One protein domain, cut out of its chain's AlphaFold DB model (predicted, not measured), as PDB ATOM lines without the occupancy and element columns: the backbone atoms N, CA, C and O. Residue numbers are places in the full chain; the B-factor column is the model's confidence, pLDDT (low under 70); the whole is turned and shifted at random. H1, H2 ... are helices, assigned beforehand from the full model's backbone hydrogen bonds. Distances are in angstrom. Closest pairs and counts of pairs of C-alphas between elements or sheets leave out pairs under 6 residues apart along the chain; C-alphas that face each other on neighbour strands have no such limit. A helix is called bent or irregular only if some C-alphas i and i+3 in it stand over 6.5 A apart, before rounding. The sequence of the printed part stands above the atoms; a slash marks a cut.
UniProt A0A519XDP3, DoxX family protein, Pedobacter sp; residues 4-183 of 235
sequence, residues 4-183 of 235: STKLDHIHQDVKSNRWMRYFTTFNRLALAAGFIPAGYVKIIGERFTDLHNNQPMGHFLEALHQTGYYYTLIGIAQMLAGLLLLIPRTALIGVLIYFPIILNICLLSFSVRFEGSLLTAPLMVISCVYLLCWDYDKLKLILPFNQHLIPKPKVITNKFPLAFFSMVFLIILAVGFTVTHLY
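Overview. This is residues 4 to 183 of the 235 residues of the protein "DoxX family protein" of Pedobacter sp (UniProt A0A519XDP3). Two long helices, H2 and H4, run side by side in opposite ways, and a second such pair, H5 and H7, packs on them slantwise and makes the core. H1 lies across the end where H2 begins, H3 across the end where H4 begins, and H9 runs on the side of H7 away from H2. The 180 printed residues have nine named helices, H1 to H9 in chain order, and no named strand; the class is all helix. The whole is compact, with a radius of gyration of the C-alphas of 18.4 A, and only just elongated, spanning 56 by 36 by 28 A.

Along the chain. The longest helix, H2, covers residues 18 to 43 over 37.2 A, from C-alpha 18 at (-38.449, -46.531, 332.589). It is only just irregular, with C-alphas 34 and 37 at 6.53 A. H4 covers residues 69 to 86 over 25.9 A. H5 covers residues 91 to 111 over 29.4 A, with a kink of 33 degrees near residue 98. H7 covers residues 120 to 134 over 20.5 A. H9 covers residues 162 to 181 over 28.3 A and ends with C-alpha 181 at (-12.235, -52.312, 308.002). The others are H1, residues 4 to 16, 18.5 A; H3, residues 56 to 65, 14.3 A; H6, residues 115 to 118, 5.1 A; and H8, residues 136 to 142, 9.8 A.

Arrangement. H2 and H4 touch at a shallow tilt of 21 degrees, opposite ways; the closest C-alphas, of Gly 39 and Gly 75, are 3.8 A apart. H2 touches H7 with residues 24 to 31 alone, at a steep tilt of 50 degrees; the closest C-alphas are Asn 27 and Ser 127, 6.4 A. H4 touches H5 with residues 77 to 85 alone, at a steep tilt of 52 degrees; the closest C-alphas are Leu 85 and Ala 91, 4.2 A. H5 and H7 touch at a shallow tilt of 30 degrees, opposite ways, closest at the C-alphas of Cys 106 and Ala 121, 4.9 A. H7 and H9 only just touch, with 3 pairs of C-alphas within 8 A, the closest Leu 123 and Ile 172 at 7.5 A. H6 touches H5, closest at the C-alphas of Leu 118 and Ser 109, 5.7 A. H3 and H4 only just touch, and only at the corner, with 3 pairs of C-alphas within 8 A; the closest are His 65 and Tyr 71, 5.7 A. H1 is close but not clearly touching H2, about perpendicular at 87 degrees, with the C-alphas of Val 14 and Met 20 closest at 6.6 A. H8 is close but not clearly touching H1, closest at the C-alphas of Tyr 136 and His 11, 7.8 A. Every O i to N i+4 pair is within hydrogen-bond range in H1, H3, H4, H7 and H9, against 19 of 22 in H2, 15 of 17 in H5 and 2 of 3 in H8; H6 is too short for such a pair.

Size, cuts and confidence. The C-alphas farthest apart, of Asn 54 and Lys 154, are 57.5 A apart. The printed part has no cut. The long links are H2 to H3 and H8 to H9. The mean pLDDT of the printed part is 91.1; residues 145 to 151 and 153 to 154 are under 70.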
ATOM      1  N   SER A   4     -36.510 -25.354 319.785       78.06
ATOM      2  CA  SER A   4     -36.312 -25.581 321.227       78.06
ATOM      3  C   SER A   4     -37.489 -26.301 321.885       78.06
ATOM      4  O   SER A   4     -37.275 -27.242 322.636       78.06
ATOM      5  N   THR A   5     -38.731 -25.903 321.590       80.44
ATOM      6  CA  THR A   5     -39.918 -26.505 322.217       80.44
ATOM      7  C   THR A   5     -40.098 -27.961 321.794       80.44
ATOM      8  O   THR A   5     -40.477 -28.799 322.607       80.44
ATOM      9  N   LYS A   6     -39.780 -28.292 320.533       84.56
ATOM     10  CA  LYS A   6     -39.794 -29.685 320.062       84.56
ATOM     11  C   LYS A   6     -38.747 -30.535 320.789       84.56
ATOM     12  O   LYS A   6     -39.068 -31.648 321.196       84.56
ATOM     13  N   LEU A   7     -37.531 -30.013 320.982       84.25
ATOM     14  CA  LEU A   7     -36.485 -30.708 321.742       84.25
ATOM     15  C   LEU A   7     -36.889 -30.918 323.207       84.25
ATOM     16  O   LEU A   7     -36.690 -32.011 323.732       84.25
ATOM     17  N   ASP A   8     -37.490 -29.908 323.841       84.75
ATOM     18  CA  ASP A   8     -37.943 -29.996 325.233       84.75
ATOM     19  C   ASP A   8     -39.005 -31.104 325.408       84.75
ATOM     20  O   ASP A   8     -38.912 -31.901 326.344       84.75
ATOM     21  N   HIS A   9     -39.961 -31.224 324.475       84.31
ATOM     22  CA  HIS A   9     -40.961 -32.302 324.486       84.31
ATOM     23  C   HIS A   9     -40.338 -33.692 324.299       84.31
ATOM     24  O   HIS A   9     -40.583 -34.583 325.110       84.31
ATOM     25  N   ILE A  10     -39.476 -33.867 323.289       86.50
ATOM     26  CA  ILE A  10     -38.785 -35.147 323.044       86.50
ATOM     27  C   ILE A  10     -37.978 -35.564 324.280       86.50
ATOM     28  O   ILE A  10     -37.997 -36.726 324.690       86.50
ATOM     29  N   HIS A  11     -37.281 -34.612 324.899       87.81
ATOM     30  CA  HIS A  11     -36.498 -34.859 326.102       87.81
ATOM     31  C   HIS A  11     -37.372 -35.326 327.278       87.81
ATOM     32  O   HIS A  11     -37.019 -36.284 327.975       87.81
ATOM     33  N   GLN A  12     -38.526 -34.687 327.490       85.69
ATOM     34  CA  GLN A  12     -39.479 -35.089 328.527       85.69
ATOM     35  C   GLN A  12     -40.037 -36.495 328.290       85.69
ATOM     36  O   GLN A  12     -40.070 -37.300 329.229       85.69
ATOM     37  N   ASP A  13     -40.405 -36.814 327.049       85.88
ATOM     38  CA  ASP A  13     -40.917 -38.132 326.670       85.88
ATOM     39  C   ASP A  13     -39.883 -39.226 326.958       85.88
ATOM     40  O   ASP A  13     -40.191 -40.227 327.613       85.88
ATOM     41  N   VAL A  14     -38.625 -39.000 326.573       89.06
ATOM     42  CA  VAL A  14     -37.510 -39.918 326.855       89.06
ATOM     43  C   VAL A  14     -37.292 -40.098 328.364       89.06
ATOM     44  O   VAL A  14     -37.166 -41.229 328.839       89.06
ATOM     45  N   LYS A  15     -37.305 -39.012 329.150       89.12
ATOM     46  CA  LYS A  15     -37.138 -39.054 330.620       89.12
ATOM     47  C   LYS A  15     -38.295 -39.744 331.346       89.12
ATOM     48  O   LYS A  15     -38.112 -40.233 332.473       89.12
ATOM     49  N   SER A  16     -39.481 -39.764 330.744       90.06
ATOM     50  CA  SER A  16     -40.656 -40.461 331.275       90.06
ATOM     51  C   SER A  16     -40.539 -41.986 331.156       90.06
ATOM     52  O   SER A  16     -41.191 -42.705 331.910       90.06
ATOM     53  N   ASN A  17     -39.691 -42.500 330.260       92.62
ATOM     54  CA  ASN A  17     -39.599 -43.930 329.982       92.62
ATOM     55  C   ASN A  17     -38.677 -44.659 330.976       92.62
ATOM     56  O   ASN A  17     -37.503 -44.313 331.147       92.62
ATOM     57  N   ARG A  18     -39.193 -45.718 331.612       93.25
ATOM     58  CA  ARG A  18     -38.449 -46.531 332.589       93.25
ATOM     59  C   ARG A  18     -37.213 -47.216 331.992       93.25
ATOM     60  O   ARG A  18     -36.165 -47.225 332.636       93.25
ATOM     61  N   TRP A  19     -37.296 -47.731 330.764       94.12
ATOM     62  CA  TRP A  19     -36.174 -48.404 330.096       94.12
ATOM     63  C   TRP A  19     -35.021 -47.451 329.798       94.12
ATOM     64  O   TRP A  19     -33.862 -47.806 329.995       94.12
ATOM     65  N   MET A  20     -35.333 -46.212 329.416       94.69
ATOM     66  CA  MET A  20     -34.323 -45.176 329.184       94.69
ATOM     67  C   MET A  20     -33.600 -44.790 330.480       94.69
ATOM     68  O   MET A  20     -32.389 -44.559 330.480       94.69
ATOM     69  N   ARG A  21     -34.303 -44.791 331.622       93.38
ATOM     70  CA  ARG A  21     -33.673 -44.599 332.940       93.38
ATOM     71  C   ARG A  21     -32.720 -45.742 333.279       93.38
ATOM     72  O   ARG A  21     -31.601 -45.466 333.697       93.38
ATOM     73  N   TYR A  22     -33.126 -46.995 333.057       95.06
ATOM     74  CA  TYR A  22     -32.243 -48.148 333.266       95.06
ATOM     75  C   TYR A  22     -31.018 -48.107 332.362       95.06
ATOM     76  O   TYR A  22     -29.904 -48.268 332.852       95.06
ATOM     77  N   PHE A  23     -31.206 -47.805 331.078       96.25
ATOM     78  CA  PHE A  23     -30.104 -47.641 330.137       96.25
ATOM     79  C   PHE A  23     -29.144 -46.526 330.576       96.25
ATOM     80  O   PHE A  23     -27.929 -46.700 330.536       96.25
ATOM     81  N   THR A  24     -29.662 -45.403 331.078       96.12
ATOM     82  CA  THR A  24     -28.832 -44.315 331.623       96.12
ATOM     83  C   THR A  24     -28.035 -44.757 332.846       96.12
ATOM     84  O   THR A  24     -26.836 -44.493 332.919       96.12
ATOM     85  N   THR A  25     -28.671 -45.437 333.803       96.25
ATOM     86  CA  THR A  25     -27.979 -45.973 334.982       96.25
ATOM     87  C   THR A  25     -26.901 -46.972 334.571       96.25
ATOM     88  O   THR A  25     -25.779 -46.874 335.053       96.25
ATOM     89  N   PHE A  26     -27.202 -47.866 333.627       97.19
ATOM     90  CA  PHE A  26     -26.230 -48.797 333.062       97.19
ATOM     91  C   PHE A  26     -25.027 -48.067 332.449       97.19
ATOM     92  O   PHE A  26     -23.899 -48.380 332.809       97.19
ATOM     93  N   ASN A  27     -25.244 -47.052 331.603       97.19
ATOM     94  CA  ASN A  27     -24.148 -46.275 331.011       97.19
ATOM     95  C   ASN A  27     -23.276 -45.604 332.081       97.19
ATOM     96  O   ASN A  27     -22.055 -45.623 331.971       97.19
ATOM     97  N   ARG A  28     -23.878 -45.046 333.140       97.19
ATOM     98  CA  ARG A  28     -23.124 -44.439 334.251       97.19
ATOM     99  C   ARG A  28     -22.259 -45.463 334.976       97.19
ATOM    100  O   ARG A  28     -21.083 -45.198 335.204       97.19
ATOM    101  N   LEU A  29     -22.825 -46.626 335.295       97.75
ATOM    102  CA  LEU A  29     -22.097 -47.713 335.951       97.75
ATOM    103  C   LEU A  29     -20.976 -48.258 335.059       97.75
ATOM    104  O   LEU A  29     -19.861 -48.431 335.535       97.75
ATOM    105  N   ALA A  30     -21.242 -48.468 333.768       97.12
ATOM    106  CA  ALA A  30     -20.262 -48.976 332.812       97.12
ATOM    107  C   ALA A  30     -19.091 -47.999 332.602       97.12
ATOM    108  O   ALA A  30     -17.934 -48.410 332.634       97.12
ATOM    109  N   LEU A  31     -19.370 -46.700 332.446       97.50
ATOM    110  CA  LEU A  31     -18.328 -45.675 332.325       97.50
ATOM    111  C   LEU A  31     -17.509 -45.546 333.616       97.50
ATOM    112  O   LEU A  31     -16.280 -45.509 333.567       97.50
ATOM    113  N   ALA A  32     -18.163 -45.546 334.781       97.38
ATOM    114  CA  ALA A  32     -17.465 -45.538 336.064       97.38
ATOM    115  C   ALA A  32     -16.569 -46.777 336.233       97.38
ATOM    116  O   ALA A  32     -15.411 -46.643 336.625       97.38
ATOM    117  N   ALA A  33     -17.060 -47.964 335.861       96.56
ATOM    118  CA  ALA A  33     -16.284 -49.202 335.875       96.56
ATOM    119  C   ALA A  33     -15.093 -49.179 334.900       96.56
ATOM    120  O   ALA A  33     -14.097 -49.846 335.155       96.56
ATOM    121  N   GLY A  34     -15.160 -48.403 333.815       93.62
ATOM    122  CA  GLY A  34     -14.032 -48.204 332.904       93.62
ATOM    123  C   GLY A  34     -12.956 -47.271 333.467       93.62
ATOM    124  O   GLY A  34     -11.769 -47.573 333.384       93.62
ATOM    125  N   PHE A  35     -13.349 -46.132 334.047       95.25
ATOM    126  CA  PHE A  35     -12.397 -45.100 334.485       95.25
ATOM    127  C   PHE A  35     -11.855 -45.284 335.901       95.25
ATOM    128  O   PHE A  35     -10.716 -44.896 336.146       95.25
ATOM    129  N   ILE A  36     -12.619 -45.867 336.831       96.62
ATOM    130  CA  ILE A  36     -12.162 -46.018 338.220       96.62
ATOM    131  C   ILE A  36     -10.939 -46.948 338.305       96.62
ATOM    132  O   ILE A  36      -9.917 -46.497 338.826       96.62
ATOM    133  N   PRO A  37     -10.956 -48.181 337.756       94.94
ATOM    134  CA  PRO A  37      -9.780 -49.052 337.781       94.94
ATOM    135  C   PRO A  37      -8.620 -48.458 336.979       94.94
ATOM    136  O   PRO A  37      -7.481 -48.436 337.443       94.94
ATOM    137  N   ALA A  38      -8.921 -47.904 335.800       92.69
ATOM    138  CA  ALA A  38      -7.928 -47.287 334.932       92.69
ATOM    139  C   ALA A  38      -7.215 -46.100 335.586       92.69
ATOM    140  O   ALA A  38      -6.027 -45.900 335.334       92.69
ATOM    141  N   GLY A  39      -7.929 -45.303 336.384       94.69
ATOM    142  CA  GLY A  39      -7.368 -44.184 337.130       94.69
ATOM    143  C   GLY A  39      -6.598 -44.641 338.366       94.69
ATOM    144  O   GLY A  39      -5.509 -44.130 338.610       94.69
ATOM    145  N   TYR A  40      -7.099 -45.651 339.084       96.38
ATOM    146  CA  TYR A  40      -6.445 -46.204 340.274       96.38
ATOM    147  C   TYR A  40      -5.022 -46.694 339.989       96.38
ATOM    148  O   TYR A  40      -4.098 -46.299 340.697       96.38
ATOM    149  N   VAL A  41      -4.828 -47.452 338.901       94.31
ATOM    150  CA  VAL A  41      -3.499 -47.921 338.456       94.31
ATOM    151  C   VAL A  41      -2.520 -46.752 338.270       94.31
ATOM    152  O   VAL A  41      -1.354 -46.853 338.640       94.31
ATOM    153  N   LYS A  42      -2.997 -45.600 337.777       93.81
ATOM    154  CA  LYS A  42      -2.149 -44.411 337.594       93.81
ATOM    155  C   LYS A  42      -1.792 -43.717 338.902       93.81
ATOM    156  O   LYS A  42      -0.733 -43.106 339.007       93.81
ATOM    157  N   ILE A  43      -2.677 -43.793 339.896       94.62
ATOM    158  CA  ILE A  43      -2.444 -43.188 341.210       94.62
ATOM    159  C   ILE A  43      -1.402 -43.973 342.001       94.62
ATOM    160  O   ILE A  43      -0.542 -43.361 342.624       94.62
ATOM    161  N   ILE A  44      -1.441 -45.305 341.941       94.75
ATOM    162  CA  ILE A  44      -0.451 -46.157 342.620       94.75
ATOM    163  C   ILE A  44       0.919 -46.171 341.920       94.75
ATOM    164  O   ILE A  44       1.847 -46.797 342.416       94.75
ATOM    165  N   GLY A  45       1.056 -45.467 340.790       88.50
ATOM    166  CA  GLY A  45       2.316 -45.339 340.060       88.50
ATOM    167  C   GLY A  45       2.657 -46.538 339.175       88.50
ATOM    168  O   GLY A  45       3.768 -46.601 338.656       88.50
ATOM    169  N   GLU A  46       1.718 -47.457 338.961       90.69
ATOM    170  CA  GLU A  46       1.905 -48.620 338.097       90.69
ATOM    171  C   GLU A  46       1.706 -48.266 336.618       90.69
ATOM    172  O   GLU A  46       1.005 -47.307 336.250       90.69
ATOM    173  N   ARG A  47       2.309 -49.069 335.736       87.06
ATOM    174  CA  ARG A  47       2.078 -48.944 334.292       87.06
ATOM    175  C   ARG A  47       0.628 -49.292 333.964       87.06
ATOM    176  O   ARG A  47       0.076 -50.272 334.450       87.06
ATOM    177  N   PHE A  48       0.007 -48.497 333.092       81.12
ATOM    178  CA  PHE A  48      -1.387 -48.715 332.692       81.12
ATOM    179  C   PHE A  48      -1.591 -50.035 331.925       81.12
ATOM    180  O   PHE A  48      -2.669 -50.621 331.984       81.12
ATOM    181  N   THR A  49      -0.572 -50.489 331.192       80.56
ATOM    182  CA  THR A  49      -0.587 -51.731 330.407       80.56
ATOM    183  C   THR A  49       0.817 -52.315 330.309       80.56
ATOM    184  O   THR A  49       1.766 -51.552 330.140       80.56
ATOM    185  N   ASP A  50       0.927 -53.641 330.232       83.00
ATOM    186  CA  ASP A  50       2.184 -54.368 329.976       83.00
ATOM    187  C   ASP A  50       2.579 -54.396 328.486       83.00
ATOM    188  O   ASP A  50       3.082 -55.388 327.954       83.00
ATOM    189  N   LEU A  51       2.307 -53.307 327.770       88.06
ATOM    190  CA  LEU A  51       2.676 -53.176 326.367       88.06
ATOM    191  C   LEU A  51       4.188 -53.015 326.230       88.06
ATOM    192  O   LEU A  51       4.811 -52.281 326.993       88.06
ATOM    193  N   HIS A  52       4.773 -53.650 325.214       87.75
ATOM    194  CA  HIS A  52       6.195 -53.470 324.945       87.75
ATOM    195  C   HIS A  52       6.482 -52.012 324.568       87.75
ATOM    196  O   HIS A  52       5.764 -51.432 323.750       87.75
ATOM    197  N   ASN A  53       7.559 -51.441 325.112       88.31
ATOM    198  CA  ASN A  53       7.883 -50.026 324.921       88.31
ATOM    199  C   ASN A  53       8.040 -49.667 323.442       88.31
ATOM    200  O   ASN A  53       7.637 -48.584 323.065       88.31
ATOM    201  N   ASN A  54       8.531 -50.584 322.603       89.69
ATOM    202  CA  ASN A  54       8.680 -50.340 321.163       89.69
ATOM    203  C   ASN A  54       7.350 -50.209 320.397       89.69
ATOM    204  O   ASN A  54       7.301 -49.651 319.300       89.69
ATOM    205  N   GLN A  55       6.246 -50.721 320.947       90.25
ATOM    206  CA  GLN A  55       4.942 -50.555 320.317       90.25
ATOM    207  C   GLN A  55       4.526 -49.071 320.386       90.25
ATOM    208  O   GLN A  55       4.665 -48.466 321.442       90.25
ATOM    209  N   PRO A  56       3.911 -48.479 319.341       91.81
ATOM    210  CA  PRO A  56       3.524 -47.065 319.314       91.81
ATOM    211  C   PRO A  56       2.744 -46.577 320.544       91.81
ATOM    212  O   PRO A  56       3.037 -45.517 321.089       91.81
ATOM    213  N   MET A  57       1.765 -47.367 321.003       92.94
ATOM    214  CA  MET A  57       1.015 -47.061 322.224       92.94
ATOM    215  C   MET A  57       1.882 -47.227 323.479       92.94
ATOM    216  O   MET A  57       1.799 -46.403 324.383       92.94
ATOM    217  N   GLY A  58       2.726 -48.262 323.522       92.19
ATOM    218  CA  GLY A  58       3.658 -48.516 324.622       92.19
ATOM    219  C   GLY A  58       4.665 -47.381 324.790       92.19
ATOM    220  O   GLY A  58       4.815 -46.872 325.891       92.19
ATOM    221  N   HIS A  59       5.258 -46.896 323.696       91.75
ATOM    222  CA  HIS A  59       6.142 -45.727 323.688       91.75
ATOM    223  C   HIS A  59       5.474 -44.499 324.310       91.75
ATOM    224  O   HIS A  59       6.060 -43.843 325.170       91.75
ATOM    225  N   PHE A  60       4.246 -44.188 323.883       93.50
ATOM    226  CA  PHE A  60       3.505 -43.044 324.412       93.50
ATOM    227  C   PHE A  60       3.166 -43.222 325.895       93.50
ATOM    228  O   PHE A  60       3.362 -42.298 326.680       93.50
ATOM    229  N   LEU A  61       2.670 -44.400 326.286       93.31
ATOM    230  CA  LEU A  61       2.300 -44.685 327.671       93.31
ATOM    231  C   LEU A  61       3.509 -44.718 328.604       93.31
ATOM    232  O   LEU A  61       3.382 -44.267 329.737       93.31
ATOM    233  N   GLU A  62       4.664 -45.188 328.136       93.19
ATOM    234  CA  GLU A  62       5.908 -45.144 328.900       93.19
ATOM    235  C   GLU A  62       6.352 -43.699 329.112       93.19
ATOM    236  O   GLU A  62       6.575 -43.285 330.245       93.19
ATOM    237  N   ALA A  63       6.410 -42.894 328.045       93.81
ATOM    238  CA  ALA A  63       6.744 -41.478 328.170       93.81
ATOM    239  C   ALA A  63       5.769 -40.754 329.111       93.81
ATOM    240  O   ALA A  63       6.191 -39.951 329.940       93.81
ATOM    241  N   LEU A  64       4.474 -41.075 329.018       94.00
ATOM    242  CA  LEU A  64       3.441 -40.537 329.894       94.00
ATOM    243  C   LEU A  64       3.650 -40.968 331.351       94.00
ATOM    244  O   LEU A  64       3.546 -40.130 332.238       94.00
ATOM    245  N   HIS A  65       3.965 -42.236 331.612       93.69
ATOM    246  CA  HIS A  65       4.235 -42.756 332.958       93.69
ATOM    247  C   HIS A  65       5.429 -42.049 333.612       93.69
ATOM    248  O   HIS A  65       5.331 -41.599 334.754       93.69
ATOM    249  N   GLN A  66       6.499 -41.823 332.847       94.06
ATOM    250  CA  GLN A  66       7.709 -41.133 333.309       94.06
ATOM    251  C   GLN A  66       7.493 -39.638 333.627       94.06
ATOM    252  O   GLN A  66       8.356 -39.006 334.232       94.06
ATOM    253  N   THR A  67       6.338 -39.050 333.287       94.25
ATOM    254  CA  THR A  67       5.996 -37.676 333.709       94.25
ATOM    255  C   THR A  67       5.661 -37.550 335.203       94.25
ATOM    256  O   THR A  67       5.501 -36.433 335.705       94.25
ATOM    257  N   GLY A  68       5.530 -38.670 335.924       93.31
ATOM    258  CA  GLY A  68       5.310 -38.699 337.370       93.31
ATOM    259  C   GLY A  68       3.986 -38.049 337.777       93.31
ATOM    260  O   GLY A  68       2.911 -38.594 337.535       93.31
ATOM    261  N   TYR A  69       4.049 -36.858 338.378       93.69
ATOM    262  CA  TYR A  69       2.876 -36.126 338.880       93.69
ATOM    263  C   TYR A  69       1.770 -35.949 337.828       93.69
ATOM    264  O   TYR A  69       0.588 -36.081 338.152       93.69
ATOM    265  N   TYR A  70       2.128 -35.680 336.568       95.75
ATOM    266  CA  TYR A  70       1.134 -35.495 335.510       95.75
ATOM    267  C   TYR A  70       0.351 -36.789 335.228       95.75
ATOM    268  O   TYR A  70      -0.873 -36.756 335.091       95.75
ATOM    269  N   TYR A  71       1.021 -37.944 335.251       95.00
ATOM    270  CA  TYR A  71       0.376 -39.253 335.143       95.00
ATOM    271  C   TYR A  71      -0.606 -39.514 336.295       95.00
ATOM    272  O   TYR A  71      -1.754 -39.909 336.063       95.00
ATOM    273  N   THR A  72      -0.200 -39.211 337.531       95.62
ATOM    274  CA  THR A  72      -1.061 -39.317 338.717       95.62
ATOM    275  C   THR A  72      -2.271 -38.385 338.626       95.62
ATOM    276  O   THR A  72      -3.388 -38.805 338.931       95.62
ATOM    277  N   LEU A  73      -2.097 -37.145 338.150       96.81
ATOM    278  CA  LEU A  73      -3.206 -36.208 337.948       96.81
ATOM    279  C   LEU A  73      -4.248 -36.724 336.960       96.81
ATOM    280  O   LEU A  73      -5.445 -36.575 337.210       96.81
ATOM    281  N   ILE A  74      -3.816 -37.339 335.855       96.12
ATOM    282  CA  ILE A  74      -4.740 -37.975 334.908       96.12
ATOM    283  C   ILE A  74      -5.539 -39.065 335.628       96.12
ATOM    284  O   ILE A  74      -6.755 -39.146 335.454       96.12
ATOM    285  N   GLY A  75      -4.878 -39.868 336.468       96.25
ATOM    286  CA  GLY A  75      -5.530 -40.876 337.305       96.25
ATOM    287  C   GLY A  75      -6.588 -40.294 338.239       96.25
ATOM    288  O   GLY A  75      -7.726 -40.767 338.255       96.25
ATOM    289  N   ILE A  76      -6.246 -39.221 338.956       97.69
ATOM    290  CA  ILE A  76      -7.163 -38.503 339.852       97.69
ATOM    291  C   ILE A  76      -8.359 -37.954 339.071       97.69
ATOM    292  O   ILE A  76      -9.500 -38.145 339.490       97.69
ATOM    293  N   ALA A  77      -8.128 -37.324 337.916       97.62
ATOM    294  CA  ALA A  77      -9.196 -36.801 337.071       97.62
ATOM    295  C   ALA A  77     -10.125 -37.919 336.558       97.62
ATOM    296  O   ALA A  77     -11.347 -37.756 336.574       97.62
ATOM    297  N   GLN A  78      -9.568 -39.070 336.164       97.38
ATOM    298  CA  GLN A  78     -10.336 -40.247 335.741       97.38
ATOM    299  C   GLN A  78     -11.188 -40.815 336.883       97.38
ATOM    300  O   GLN A  78     -12.386 -41.044 336.700       97.38
ATOM    301  N   MET A  79     -10.604 -40.989 338.072       97.56
ATOM    302  CA  MET A  79     -11.336 -41.473 339.244       97.56
ATOM    303  C   MET A  79     -12.421 -40.493 339.685       97.56
ATOM    304  O   MET A  79     -13.551 -40.911 339.929       97.56
ATOM    305  N   LEU A  80     -12.114 -39.194 339.732       97.88
ATOM    306  CA  LEU A  80     -13.081 -38.155 340.072       97.88
ATOM    307  C   LEU A  80     -14.256 -38.162 339.087       97.88
ATOM    308  O   LEU A  80     -15.409 -38.182 339.516       97.88
ATOM    309  N   ALA A  81     -13.987 -38.220 337.780       97.44
ATOM    310  CA  ALA A  81     -15.030 -38.311 336.763       97.44
ATOM    311  C   ALA A  81     -15.917 -39.555 336.956       97.44
ATOM    312  O   ALA A  81     -17.144 -39.447 336.928       97.44
ATOM    313  N   GLY A  82     -15.308 -40.719 337.211       97.00
ATOM    314  CA  GLY A  82     -16.023 -41.969 337.479       97.00
ATOM    315  C   GLY A  82     -16.897 -41.909 338.736       97.00
ATOM    316  O   GLY A  82     -18.066 -42.282 338.690       97.00
ATOM    317  N   LEU A  83     -16.376 -41.377 339.844       97.31
ATOM    318  CA  LEU A  83     -17.125 -41.222 341.096       97.31
ATOM    319  C   LEU A  83     -18.294 -40.236 340.952       97.31
ATOM    320  O   LEU A  83     -19.408 -40.523 341.393       97.31
ATOM    321  N   LEU A  84     -18.076 -39.099 340.284       96.88
ATOM    322  CA  LEU A  84     -19.127 -38.108 340.045       96.88
ATOM    323  C   LEU A  84     -20.252 -38.649 339.153       96.88
ATOM    324  O   LEU A  84     -21.395 -38.219 339.318       96.88
ATOM    325  N   LEU A  85     -19.959 -39.588 338.242       96.00
ATOM    326  CA  LEU A  85     -20.960 -40.280 337.420       96.00
ATOM    327  C   LEU A  85     -21.880 -41.199 338.234       96.00
ATOM    328  O   LEU A  85     -23.057 -41.336 337.884       96.00
ATOM    329  N   LEU A  86     -21.372 -41.807 339.311       95.56
ATOM    330  CA  LEU A  86     -22.154 -42.696 340.178       95.56
ATOM    331  C   LEU A  86     -23.213 -41.934 340.979       95.56
ATOM    332  O   LEU A  86     -24.283 -42.474 341.260       95.56
ATOM    333  N   ILE A  87     -22.951 -40.668 341.310       94.75
ATOM    334  CA  ILE A  87     -23.871 -39.820 342.067       94.75
ATOM    335  C   ILE A  87     -24.800 -39.080 341.080       94.75
ATOM    336  O   ILE A  87     -24.368 -38.166 340.373       94.75
ATOM    337  N   PRO A  88     -26.119 -39.372 341.039       88.81
ATOM    338  CA  PRO A  88     -27.015 -38.836 340.006       88.81
ATOM    339  C   PRO A  88     -27.112 -37.305 339.950       88.81
ATOM    340  O   PRO A  88     -27.478 -36.742 338.912       88.81
ATOM    341  N   ARG A  89     -26.823 -36.631 341.072       88.19
ATOM    342  CA  ARG A  89     -26.819 -35.166 341.176       88.19
ATOM    343  C   ARG A  89     -25.604 -34.546 340.486       88.19
ATOM    344  O   ARG A  89     -25.775 -33.552 339.790       88.19
ATOM    345  N   THR A  90     -24.428 -35.156 340.608       93.25
ATOM    346  CA  THR A  90     -23.166 -34.651 340.041       93.25
ATOM    347  C   THR A  90     -22.815 -35.256 338.686       93.25
ATOM    348  O   THR A  90     -21.824 -34.853 338.084       93.25
ATOM    349  N   ALA A  91     -23.634 -36.182 338.179       93.31
ATOM    350  CA  ALA A  91     -23.373 -36.899 336.935       93.31
ATOM    351  C   ALA A  91     -23.043 -35.983 335.746       93.31
ATOM    352  O   ALA A  91     -22.164 -36.330 334.969       93.31
ATOM    353  N   LEU A  92     -23.660 -34.798 335.630       94.50
ATOM    354  CA  LEU A  92     -23.326 -33.853 334.557       94.50
ATOM    355  C   LEU A  92     -21.863 -33.393 334.635       94.50
ATOM    356  O   LEU A  92     -21.161 -33.437 333.632       94.50
ATOM    357  N   ILE A  93     -21.393 -32.998 335.822       95.25
ATOM    358  CA  ILE A  93     -19.993 -32.598 336.043       95.25
ATOM    359  C   ILE A  93     -19.071 -33.782 335.743       95.25
ATOM    360  O   ILE A  93     -18.069 -33.621 335.052       95.25
ATOM    361  N   GLY A  94     -19.455 -34.983 336.193       96.56
ATOM    362  CA  GLY A  94     -18.746 -36.219 335.875       96.56
ATOM    363  C   GLY A  94     -18.568 -36.413 334.369       96.56
ATOM    364  O   GLY A  94     -17.441 -36.570 333.918       96.56
ATOM    365  N   VAL A  95     -19.646 -36.320 333.578       97.00
ATOM    366  CA  VAL A  95     -19.580 -36.445 332.108       97.00
ATOM    367  C   VAL A  95     -18.741 -35.332 331.475       97.00
ATOM    368  O   VAL A  95     -17.986 -35.616 330.550       97.00
ATOM    369  N   LEU A  96     -18.837 -34.091 331.960       95.94
ATOM    370  CA  LEU A  96     -18.069 -32.960 331.423       95.94
ATOM    371  C   LEU A  96     -16.556 -33.130 331.616       95.94
ATOM    372  O   LEU A  96     -15.795 -32.733 330.739       95.94
ATOM    373  N   ILE A  97     -16.122 -33.747 332.719       97.25
ATOM    374  CA  ILE A  97     -14.711 -34.108 332.936       97.25
ATOM    375  C   ILE A  97     -14.349 -35.357 332.120       97.25
ATOM    376  O   ILE A  97     -13.293 -35.416 331.495       97.25
ATOM    377  N   TYR A  98     -15.233 -36.357 332.097       97.88
ATOM    378  CA  TYR A  98     -14.998 -37.635 331.426       97.88
ATOM    379  C   TYR A  98     -14.821 -37.473 329.913       97.88
ATOM    380  O   TYR A  98     -13.904 -38.049 329.327       97.88
ATOM    381  N   PHE A  99     -15.705 -36.698 329.278       97.88
ATOM    382  CA  PHE A  99     -15.810 -36.563 327.827       97.88
ATOM    383  C   PHE A  99     -14.498 -36.149 327.137       97.88
ATOM    384  O   PHE A  99     -14.069 -36.882 326.246       97.88
ATOM    385  N   PRO A 100     -13.813 -35.052 327.522       97.81
ATOM    386  CA  PRO A 100     -12.553 -34.675 326.882       97.81
ATOM    387  C   PRO A 100     -11.453 -35.728 327.083       97.81
ATOM    388  O   PRO A 100     -10.667 -35.967 326.168       97.81
ATOM    389  N   ILE A 101     -11.425 -36.408 328.237       97.19
ATOM    390  CA  ILE A 101     -10.440 -37.460 328.522       97.19
ATOM    391  C   ILE A 101     -10.674 -38.667 327.606       97.19
ATOM    392  O   ILE A 101      -9.744 -39.126 326.943       97.19
ATOM    393  N   ILE A 102     -11.908 -39.181 327.530       97.69
ATOM    394  CA  ILE A 102     -12.200 -40.351 326.690       97.69
ATOM    395  C   ILE A 102     -12.109 -40.027 325.201       97.69
ATOM    396  O   ILE A 102     -11.678 -40.876 324.426       97.69
ATOM    397  N   LEU A 103     -12.456 -38.803 324.797       97.75
ATOM    398  CA  LEU A 103     -12.279 -38.353 323.422       97.75
ATOM    399  C   LEU A 103     -10.797 -38.354 323.043       97.75
ATOM    400  O   LEU A 103     -10.446 -38.885 321.993       97.75
ATOM    401  N   ASN A 104      -9.923 -37.838 323.913       96.94
ATOM    402  CA  ASN A 104      -8.480 -37.875 323.686       96.94
ATOM    403  C   ASN A 104      -7.959 -39.320 323.572       96.94
ATOM    404  O   ASN A 104      -7.277 -39.644 322.602       96.94
ATOM    405  N   ILE A 105      -8.368 -40.211 324.485       95.44
ATOM    406  CA  ILE A 105      -8.013 -41.640 324.434       95.44
ATOM    407  C   ILE A 105      -8.521 -42.296 323.142       95.44
ATOM    408  O   ILE A 105      -7.804 -43.091 322.535       95.44
ATOM    409  N   CYS A 106      -9.736 -41.972 322.697       97.06
ATOM    410  CA  CYS A 106     -10.326 -42.497 321.467       97.06
ATOM    411  C   CYS A 106      -9.514 -42.076 320.233       97.06
ATOM    412  O   CYS A 106      -9.110 -42.921 319.432       97.06
ATOM    413  N   LEU A 107      -9.195 -40.783 320.128       96.81
ATOM    414  CA  LEU A 107      -8.372 -40.243 319.045       96.81
ATOM    415  C   LEU A 107      -6.963 -40.840 319.047       96.81
ATOM    416  O   LEU A 107      -6.461 -41.225 317.988       96.81
ATOM    417  N   LEU A 108      -6.346 -40.980 320.223       95.00
ATOM    418  CA  LEU A 108      -5.058 -41.650 320.375       95.00
ATOM    419  C   LEU A 108      -5.143 -43.104 319.894       95.00
ATOM    420  O   LEU A 108      -4.342 -43.515 319.059       95.00
ATOM    421  N   SER A 109      -6.152 -43.854 320.349       94.38
ATOM    422  CA  SER A 109      -6.351 -45.267 319.995       94.38
ATOM    423  C   SER A 109      -6.444 -45.467 318.485       94.38
ATOM    424  O   SER A 109      -5.815 -46.380 317.950       94.38
ATOM    425  N   PHE A 110      -7.173 -44.594 317.786       94.88
ATOM    426  CA  PHE A 110      -7.223 -44.616 316.327       94.88
ATOM    427  C   PHE A 110      -5.879 -44.239 315.700       94.88
ATOM    428  O   PHE A 110      -5.378 -44.976 314.852       94.88
ATOM    429  N   SER A 111      -5.241 -43.170 316.173       93.44
ATOM    430  CA  SER A 111      -3.967 -42.682 315.625       93.44
ATOM    431  C   SER A 111      -2.863 -43.743 315.648       93.44
ATOM    432  O   SER A 111      -2.122 -43.889 314.677       93.44
ATOM    433  N   VAL A 112      -2.777 -44.531 316.727       93.44
ATOM    434  CA  VAL A 112      -1.764 -45.590 316.881       93.44
ATOM    435  C   VAL A 112      -2.279 -47.003 316.587       93.44
ATOM    436  O   VAL A 112      -1.548 -47.975 316.787       93.44
ATOM    437  N   ARG A 113      -3.519 -47.141 316.094       94.00
ATOM    438  CA  ARG A 113      -4.177 -48.430 315.796       94.00
ATOM    439  C   ARG A 113      -4.137 -49.404 316.984       94.00
ATOM    440  O   ARG A 113      -3.841 -50.590 316.817       94.00
ATOM    441  N   PHE A 114      -4.391 -48.896 318.190       92.88
ATOM    442  CA  PHE A 114      -4.301 -49.674 319.422       92.88
ATOM    443  C   PHE A 114      -5.546 -50.538 319.645       92.88
ATOM    444  O   PHE A 114      -6.643 -50.039 319.879       92.88
ATOM    445  N   GLU A 115      -5.355 -51.853 319.611       87.06
ATOM    446  CA  GLU A 115      -6.435 -52.838 319.687       87.06
ATOM    447  C   GLU A 115      -7.194 -52.808 321.018       87.06
ATOM    448  O   GLU A 115      -8.416 -52.943 321.017       87.06
ATOM    449  N   GLY A 116      -6.497 -52.577 322.137       84.19
ATOM    450  CA  GLY A 116      -7.084 -52.667 323.480       84.19
ATOM    451  C   GLY A 116      -8.244 -51.700 323.737       84.19
ATOM    452  O   GLY A 116      -9.102 -51.981 324.571       84.19
ATOM    453  N   SER A 117      -8.311 -50.588 323.002       91.12
ATOM    454  CA  SER A 117      -9.389 -49.601 323.131       91.12
ATOM    455  C   SER A 117     -10.011 -49.153 321.809       91.12
ATOM    456  O   SER A 117     -10.864 -48.265 321.822       91.12
ATOM    457  N   LEU A 118      -9.664 -49.785 320.679       91.75
ATOM    458  CA  LEU A 118     -10.188 -49.407 319.357       91.75
ATOM    459  C   LEU A 118     -11.719 -49.504 319.279       91.75
ATOM    460  O   LEU A 118     -12.350 -48.695 318.608       91.75
ATOM    461  N   LEU A 119     -12.307 -50.494 319.961       94.19
ATOM    462  CA  LEU A 119     -13.756 -50.709 320.011       94.19
ATOM    463  C   LEU A 119     -14.408 -50.005 321.205       94.19
ATOM    464  O   LEU A 119     -15.469 -49.403 321.073       94.19
ATOM    465  N   THR A 120     -13.794 -50.085 322.386       94.69
ATOM    466  CA  THR A 120     -14.408 -49.610 323.632       94.69
ATOM    467  C   THR A 120     -14.392 -48.089 323.745       94.69
ATOM    468  O   THR A 120     -15.410 -47.508 324.114       94.69
ATOM    469  N   ALA A 121     -13.300 -47.417 323.362       95.81
ATOM    470  CA  ALA A 121     -13.200 -45.961 323.451       95.81
ATOM    471  C   ALA A 121     -14.276 -45.207 322.642       95.81
ATOM    472  O   ALA A 121     -14.923 -44.336 323.227       95.81
ATOM    473  N   PRO A 122     -14.553 -45.520 321.356       96.62
ATOM    474  CA  PRO A 122     -15.620 -44.838 320.621       96.62
ATOM    475  C   PRO A 122     -17.007 -45.110 321.213       96.62
ATOM    476  O   PRO A 122     -17.819 -44.189 321.288       96.62
ATOM    477  N   LEU A 123     -17.274 -46.325 321.705       96.94
ATOM    478  CA  LEU A 123     -18.531 -46.623 322.402       96.94
ATOM    479  C   LEU A 123     -18.677 -45.784 323.679       96.94
ATOM    480  O   LEU A 123     -19.745 -45.234 323.927       96.94
ATOM    481  N   MET A 124     -17.599 -45.610 324.447       97.38
ATOM    482  CA  MET A 124     -17.599 -44.764 325.643       97.38
ATOM    483  C   MET A 124     -17.806 -43.278 325.302       97.38
ATOM    484  O   MET A 124     -18.543 -42.598 326.012       97.38
ATOM    485  N   VAL A 125     -17.232 -42.779 324.197       98.00
ATOM    486  CA  VAL A 125     -17.511 -41.421 323.682       98.00
ATOM    487  C   VAL A 125     -18.999 -41.268 323.354       98.00
ATOM    488  O   VAL A 125     -19.624 -40.302 323.789       98.00
ATOM    489  N   ILE A 126     -19.588 -42.235 322.643       97.69
ATOM    490  CA  ILE A 126     -21.018 -42.233 322.298       97.69
ATOM    491  C   ILE A 126     -21.880 -42.267 323.568       97.69
ATOM    492  O   ILE A 126     -22.843 -41.507 323.673       97.69
ATOM    493  N   SER A 127     -21.512 -43.073 324.566       97.38
ATOM    494  CA  SER A 127     -22.170 -43.097 325.877       97.38
ATOM    495  C   SER A 127     -22.085 -41.750 326.601       97.38
ATOM    496  O   SER A 127     -23.074 -41.317 327.191       97.38
ATOM    497  N   CYS A 128     -20.951 -41.045 326.539       97.38
ATOM    498  CA  CYS A 128     -20.834 -39.693 327.090       97.38
ATOM    499  C   CYS A 128     -21.739 -38.697 326.359       97.38
ATOM    500  O   CYS A 128     -22.445 -37.939 327.020       97.38
ATOM    501  N   VAL A 129     -21.779 -38.730 325.023       97.00
ATOM    502  CA  VAL A 129     -22.694 -37.891 324.228       97.00
ATOM    503  C   VAL A 129     -24.147 -38.179 324.611       97.00
ATOM    504  O   VAL A 129     -24.906 -37.251 324.882       97.00
ATOM    505  N   TYR A 130     -24.519 -39.456 324.737       96.81
ATOM    506  CA  TYR A 130     -25.838 -39.855 325.225       96.81
ATOM    507  C   TYR A 130     -26.137 -39.281 326.617       96.81
ATOM    508  O   TYR A 130     -27.225 -38.746 326.831       96.81
ATOM    509  N   LEU A 131     -25.195 -39.348 327.567       96.06
ATOM    510  CA  LEU A 131     -25.399 -38.797 328.909       96.06
ATOM    511  C   LEU A 131     -25.492 -37.264 328.916       96.06
ATOM    512  O   LEU A 131     -26.284 -36.723 329.685       96.06
ATOM    513  N   LEU A 132     -24.763 -36.561 328.043       94.88
ATOM    514  CA  LEU A 132     -24.928 -35.114 327.853       94.88
ATOM    515  C   LEU A 132     -26.328 -34.782 327.321       94.88
ATOM    516  O   LEU A 132     -26.980 -33.875 327.835       94.88
ATOM    517  N   CYS A 133     -26.830 -35.554 326.351       92.50
ATOM    518  CA  CYS A 133     -28.211 -35.438 325.874       92.50
ATOM    519  C   CYS A 133     -29.232 -35.792 326.969       92.50
ATOM    520  O   CYS A 133     -30.301 -35.181 327.053       92.50
ATOM    521  N   TRP A 134     -28.914 -36.759 327.833       93.12
ATOM    522  CA  TRP A 134     -29.757 -37.124 328.966       93.12
ATOM    523  C   TRP A 134     -29.802 -36.027 330.025       93.12
ATOM    524  O   TRP A 134     -30.860 -35.789 330.585       93.12
ATOM    525  N   ASP A 135     -28.703 -35.349 330.328       90.81
ATOM    526  CA  ASP A 135     -28.668 -34.238 331.287       90.81
ATOM    527  C   ASP A 135     -28.855 -32.866 330.585       90.81
ATOM    528  O   ASP A 135     -28.470 -31.828 331.126       90.81
ATOM    529  N   TYR A 136     -29.490 -32.848 329.401       87.62
ATOM    530  CA  TYR A 136     -29.801 -31.638 328.622       87.62
ATOM    531  C   TYR A 136     -30.572 -30.584 329.428       87.62
ATOM    532  O   TYR A 136     -30.284 -29.394 329.312       87.62
ATOM    533  N   ASP A 137     -31.490 -31.012 330.301       84.06
ATOM    534  CA  ASP A 137     -32.236 -30.144 331.218       84.06
ATOM    535  C   ASP A 137     -31.319 -29.310 332.122       84.06
ATOM    536  O   ASP A 137     -31.567 -28.128 332.358       84.06
ATOM    537  N   LYS A 138     -30.222 -29.912 332.584       84.75
ATOM    538  CA  LYS A 138     -29.210 -29.248 333.410       84.75
ATOM    539  C   LYS A 138     -28.201 -28.474 332.565       84.75
ATOM    540  O   LYS A 138     -27.754 -27.411 332.980       84.75
ATOM    541  N   LEU A 139     -27.853 -28.976 331.380       83.94
ATOM    542  CA  LEU A 139     -26.935 -28.298 330.461       83.94
ATOM    543  C   LEU A 139     -27.510 -26.956 329.983       83.94
ATOM    544  O   LEU A 139     -26.792 -25.964 329.899       83.94
ATOM    545  N   LYS A 140     -28.822 -26.911 329.741       80.50
ATOM    546  CA  LYS A 140     -29.561 -25.705 329.353       80.50
ATOM    547  C   LYS A 140     -29.547 -24.617 330.435       80.50
ATOM    548  O   LYS A 140     -29.607 -23.443 330.099       80.50
ATOM    549  N   LEU A 141     -29.407 -24.995 331.711       77.62
ATOM    550  CA  LEU A 141     -29.224 -24.051 332.820       77.62
ATOM    551  C   LEU A 141     -27.820 -23.422 332.830       77.62
ATOM    552  O   LEU A 141     -27.664 -22.282 333.252       77.62
ATOM    553  N   ILE A 142     -26.805 -24.163 332.377       78.62
ATOM    554  CA  ILE A 142     -25.414 -23.690 332.300       78.62
ATOM    555  C   ILE A 142     -25.204 -22.818 331.053       78.62
ATOM    556  O   ILE A 142     -24.432 -21.863 331.083       78.62
ATOM    557  N   LEU A 143     -25.879 -23.143 329.946       76.88
ATOM    558  CA  LEU A 143     -25.755 -22.407 328.691       76.88
ATOM    559  C   LEU A 143     -26.591 -21.111 328.715       76.88
ATOM    560  O   LEU A 143     -27.766 -21.141 329.078       76.88
ATOM    561  N   PRO A 144     -26.047 -19.977 328.239       70.50
ATOM    562  CA  PRO A 144     -26.705 -18.669 328.339       70.50
ATOM    563  C   PRO A 144     -27.936 -18.511 327.430       70.50
ATOM    564  O   PRO A 144     -28.622 -17.497 327.489       70.50
ATOM    565  N   PHE A 145     -28.225 -19.491 326.572       63.66
ATOM    566  CA  PHE A 145     -29.122 -19.299 325.437       63.66
ATOM    567  C   PHE A 145     -30.600 -19.599 325.710       63.66
ATOM    568  O   PHE A 145     -31.412 -19.269 324.848       63.66
ATOM    569  N   ASN A 146     -30.987 -20.214 326.845       60.72
ATOM    570  CA  ASN A 146     -32.411 -20.467 327.120       60.72
ATOM    571  C   ASN A 146     -32.730 -20.940 328.566       60.72
ATOM    572  O   ASN A 146     -32.904 -22.130 328.800       60.72
ATOM    573  N   GLN A 147     -32.870 -20.040 329.544       63.81
ATOM    574  CA  GLN A 147     -32.979 -20.378 330.984       63.81
ATOM    575  C   GLN A 147     -34.338 -20.949 331.461       63.81
ATOM    576  O   GLN A 147     -34.623 -20.979 332.660       63.81
ATOM    577  N   HIS A 148     -35.207 -21.421 330.567       65.56
ATOM    578  CA  HIS A 148     -36.497 -21.974 330.985       65.56
ATOM    579  C   HIS A 148     -36.344 -23.348 331.656       65.56
ATOM    580  O   HIS A 148     -35.842 -24.301 331.057       65.56
ATOM    581  N   LEU A 149     -36.832 -23.454 332.897       64.69
ATOM    582  CA  LEU A 149     -36.900 -24.700 333.664       64.69
ATOM    583  C   LEU A 149     -37.788 -25.717 332.938       64.69
ATOM    584  O   LEU A 149     -38.988 -25.497 332.786       64.69
ATOM    585  N   ILE A 150     -37.214 -26.849 332.527       67.31
ATOM    586  CA  ILE A 150     -37.978 -27.962 331.954       67.31
ATOM    587  C   ILE A 150     -38.694 -28.691 333.105       67.31
ATOM    588  O   ILE A 150     -38.026 -29.211 334.006       67.31
ATOM    589  N   PRO A 151     -40.041 -28.761 333.112       67.00
ATOM    590  CA  PRO A 151     -40.769 -29.498 334.137       67.00
ATOM    591  C   PRO A 151     -40.337 -30.968 334.174       67.00
ATOM    592  O   PRO A 151     -40.220 -31.614 333.128       67.00
ATOM    593  N   LYS A 152     -40.138 -31.518 335.378       70.00
ATOM    594  CA  LYS A 152     -39.865 -32.952 335.550       70.00
ATOM    595  C   LYS A 152     -41.087 -33.771 335.105       70.00
ATOM    596  O   LYS A 152     -42.213 -33.384 335.425       70.00
ATOM    597  N   PRO A 153     -40.893 -34.914 334.421       69.25
ATOM    598  CA  PRO A 153     -42.006 -35.744 333.973       69.25
ATOM    599  C   PRO A 153     -42.797 -36.268 335.175       69.25
ATOM    600  O   PRO A 153     -42.231 -36.884 336.080       69.25
ATOM    601  N   LYS A 154     -44.111 -36.014 335.173       68.69
ATOM    602  CA  LYS A 154     -45.040 -36.408 336.246       68.69
ATOM    603  C   LYS A 154     -45.508 -37.864 336.140       68.69
ATOM    604  O   LYS A 154     -45.898 -38.442 337.146       68.69
ATOM    605  N   VAL A 155     -45.449 -38.459 334.946       77.88
ATOM    606  CA  VAL A 155     -45.925 -39.824 334.667       77.88
ATOM    607  C   VAL A 155     -44.774 -40.658 334.111       77.88
ATOM    608  O   VAL A 155     -43.991 -40.166 333.300       77.88
ATOM    609  N   ILE A 156     -44.649 -41.908 334.564       83.38
ATOM    610  CA  ILE A 156     -43.634 -42.854 334.084       83.38
ATOM    611  C   ILE A 156     -44.305 -43.858 333.151       83.38
ATOM    612  O   ILE A 156     -45.294 -44.489 333.518       83.38
ATOM    613  N   THR A 157     -43.745 -44.034 331.956       88.56
ATOM    614  CA  THR A 157     -44.210 -45.011 330.968       88.56
ATOM    615  C   THR A 157     -43.306 -46.247 330.966       88.56
ATOM    616  O   THR A 157     -42.099 -46.157 331.210       88.56
ATOM    617  N   ASN A 158     -43.885 -47.423 330.697       88.75
ATOM    618  CA  ASN A 158     -43.155 -48.702 330.677       88.75
ATOM    619  C   ASN A 158     -43.062 -49.337 329.277       88.75
ATOM    620  O   ASN A 158     -42.706 -50.506 329.141       88.75
ATOM    621  N   LYS A 159     -43.402 -48.585 328.222       89.50
ATOM    622  CA  LYS A 159     -43.325 -49.074 326.840       89.50
ATOM    623  C   LYS A 159     -41.859 -49.234 326.437       89.50
ATOM    624  O   LYS A 159     -41.080 -48.290 326.566       89.50
ATOM    625  N   PHE A 160     -41.484 -50.416 325.954       91.75
ATOM    626  CA  PHE A 160     -40.117 -50.676 325.507       91.75
ATOM    627  C   PHE A 160     -39.790 -49.848 324.246       91.75
ATOM    628  O   PHE A 160     -40.517 -49.950 323.255       91.75
ATOM    629  N   PRO A 161     -38.727 -49.020 324.246       92.44
ATOM    630  CA  PRO A 161     -38.406 -48.144 323.122       92.44
ATOM    631  C   PRO A 161     -37.606 -48.899 322.046       92.44
ATOM    632  O   PRO A 161     -36.402 -48.700 321.891       92.44
ATOM    633  N   LEU A 162     -38.281 -49.773 321.291       93.94
ATOM    634  CA  LEU A 162     -37.652 -50.660 320.300       93.94
ATOM    635  C   LEU A 162     -36.786 -49.909 319.278       93.94
ATOM    636  O   LEU A 162     -35.667 -50.330 319.002       93.94
ATOM    637  N   ALA A 163     -37.266 -48.773 318.764       93.81
ATOM    638  CA  ALA A 163     -36.524 -47.961 317.799       93.81
ATOM    639  C   ALA A 163     -35.182 -47.455 318.361       93.81
ATOM    640  O   ALA A 163     -34.168 -47.494 317.669       93.81
ATOM    641  N   PHE A 164     -35.153 -47.043 319.635       93.88
ATOM    642  CA  PHE A 164     -33.926 -46.593 320.293       93.88
ATOM    643  C   PHE A 164     -32.917 -47.737 320.430       93.88
ATOM    644  O   PHE A 164     -31.760 -47.587 320.049       93.88
ATOM    645  N   PHE A 165     -33.350 -48.897 320.930       94.88
ATOM    646  CA  PHE A 165     -32.452 -50.044 321.099       94.88
ATOM    647  C   PHE A 165     -31.992 -50.639 319.763       94.88
ATOM    648  O   PHE A 165     -30.842 -51.057 319.655       94.88
ATOM    649  N   SER A 166     -32.840 -50.618 318.731       96.00
ATOM    650  CA  SER A 166     -32.453 -50.990 317.367       96.00
ATOM    651  C   SER A 166     -31.374 -50.052 316.820       96.00
ATOM    652  O   SER A 166     -30.357 -50.518 316.312       96.00
ATOM    653  N   MET A 167     -31.526 -48.739 317.011       95.81
ATOM    654  CA  MET A 167     -30.505 -47.758 316.645       95.81
ATOM    655  C   MET A 167     -29.189 -47.989 317.403       95.81
ATOM    656  O   MET A 167     -28.130 -47.992 316.783       95.81
ATOM    657  N   VAL A 168     -29.231 -48.222 318.720       95.62
ATOM    658  CA  VAL A 168     -28.025 -48.528 319.516       95.62
ATOM    659  C   VAL A 168     -27.325 -49.780 318.988       95.62
ATOM    660  O   VAL A 168     -26.108 -49.776 318.821       95.62
ATOM    661  N   PHE A 169     -28.084 -50.831 318.674       96.69
ATOM    662  CA  PHE A 169     -27.539 -52.053 318.090       96.69
ATOM    663  C   PHE A 169     -26.859 -51.792 316.739       96.69
ATOM    664  O   PHE A 169     -25.721 -52.212 316.535       96.69
ATOM    665  N   LEU A 170     -27.503 -51.029 315.850       97.62
ATOM    666  CA  LEU A 170     -26.920 -50.633 314.566       97.62
ATOM    667  C   LEU A 170     -25.646 -49.796 314.736       97.62
ATOM    668  O   LEU A 170     -24.686 -50.011 314.004       97.62
ATOM    669  N   ILE A 171     -25.602 -48.890 315.716       96.56
ATOM    670  CA  ILE A 171     -24.399 -48.105 316.028       96.56
ATOM    671  C   ILE A 171     -23.258 -49.022 316.474       96.56
ATOM    672  O   ILE A 171     -22.141 -48.874 315.988       96.56
ATOM    673  N   ILE A 172     -23.518 -49.992 317.357       96.12
ATOM    674  CA  ILE A 172     -22.493 -50.947 317.806       96.12
ATOM    675  C   ILE A 172     -21.951 -51.752 316.617       96.12
ATOM    676  O   ILE A 172     -20.733 -51.880 316.472       96.12
ATOM    677  N   LEU A 173     -22.834 -52.238 315.738       97.06
ATOM    678  CA  LEU A 173     -22.429 -52.936 314.515       97.06
ATOM    679  C   LEU A 173     -21.616 -52.034 313.584       97.06
ATOM    680  O   LEU A 173     -20.584 -52.465 313.077       97.06
ATOM    681  N   ALA A 174     -22.035 -50.784 313.392       96.56
ATOM    682  CA  ALA A 174     -21.329 -49.821 312.554       96.56
ATOM    683  C   ALA A 174     -19.932 -49.500 313.104       96.56
ATOM    684  O   ALA A 174     -18.969 -49.465 312.337       96.56
ATOM    685  N   VAL A 175     -19.789 -49.321 314.422       95.31
ATOM    686  CA  VAL A 175     -18.484 -49.108 315.066       95.31
ATOM    687  C   VAL A 175     -17.605 -50.349 314.904       95.31
ATOM    688  O   VAL A 175     -16.450 -50.217 314.504       95.31
ATOM    689  N   GLY A 176     -18.143 -51.551 315.140       93.94
ATOM    690  CA  GLY A 176     -17.411 -52.807 314.954       93.94
ATOM    691  C   GLY A 176     -16.963 -53.031 313.506       93.94
ATOM    692  O   GLY A 176     -15.806 -53.370 313.251       93.94
ATOM    693  N   PHE A 177     -17.849 -52.772 312.544       95.00
ATOM    694  CA  PHE A 177     -17.533 -52.829 311.119       95.00
ATOM    695  C   PHE A 177     -16.454 -51.808 310.742       95.00
ATOM    696  O   PHE A 177     -15.468 -52.163 310.099       95.00
ATOM    697  N   THR A 178     -16.589 -50.567 311.212       92.44
ATOM    698  CA  THR A 178     -15.602 -49.509 310.963       92.44
ATOM    699  C   THR A 178     -14.243 -49.922 311.514       92.44
ATOM    700  O   THR A 178     -13.281 -49.984 310.767       92.44
ATOM    701  N   VAL A 179     -14.153 -50.302 312.790       91.50
ATOM    702  CA  VAL A 179     -12.902 -50.724 313.446       91.50
ATOM    703  C   VAL A 179     -12.206 -51.876 312.715       91.50
ATOM    704  O   VAL A 179     -10.980 -51.881 312.608       91.50
ATOM    705  N   THR A 180     -12.971 -52.833 312.186       88.12
ATOM    706  CA  THR A 180     -12.420 -53.996 311.472       88.12
ATOM    707  C   THR A 180     -11.961 -53.686 310.048       88.12
ATOM    708  O   THR A 180     -11.055 -54.360 309.563       88.12
ATOM    709  N   HIS A 181     -12.523 -52.661 309.402       91.38
ATOM    710  CA  HIS A 181     -12.235 -52.312 308.002       91.38
ATOM    711  C   HIS A 181     -11.432 -51.014 307.835       91.38
ATOM    712  O   HIS A 181     -10.949 -50.730 306.742       91.38
ATOM    713  N   LEU A 182     -11.254 -50.230 308.902       90.69
ATOM    714  CA  LEU A 182     -10.596 -48.923 308.849       90.69
ATOM    715  C   LEU A 182      -9.103 -49.023 308.516       90.69
ATOM    716  O   LEU A 182      -8.549 -48.122 307.890       90.69
ATOM    717  N   TYR A 183      -8.440 -50.105 308.934       90.31
ATOM    718  CA  TYR A 183      -6.997 -50.265 308.767       90.31
ATOM    719  C   TYR A 183      -6.651 -51.517 307.970       90.31
ATOM    720  O   TYR A 183      -7.035 -52.627 308.326       90.31
TER     721      TYR A 183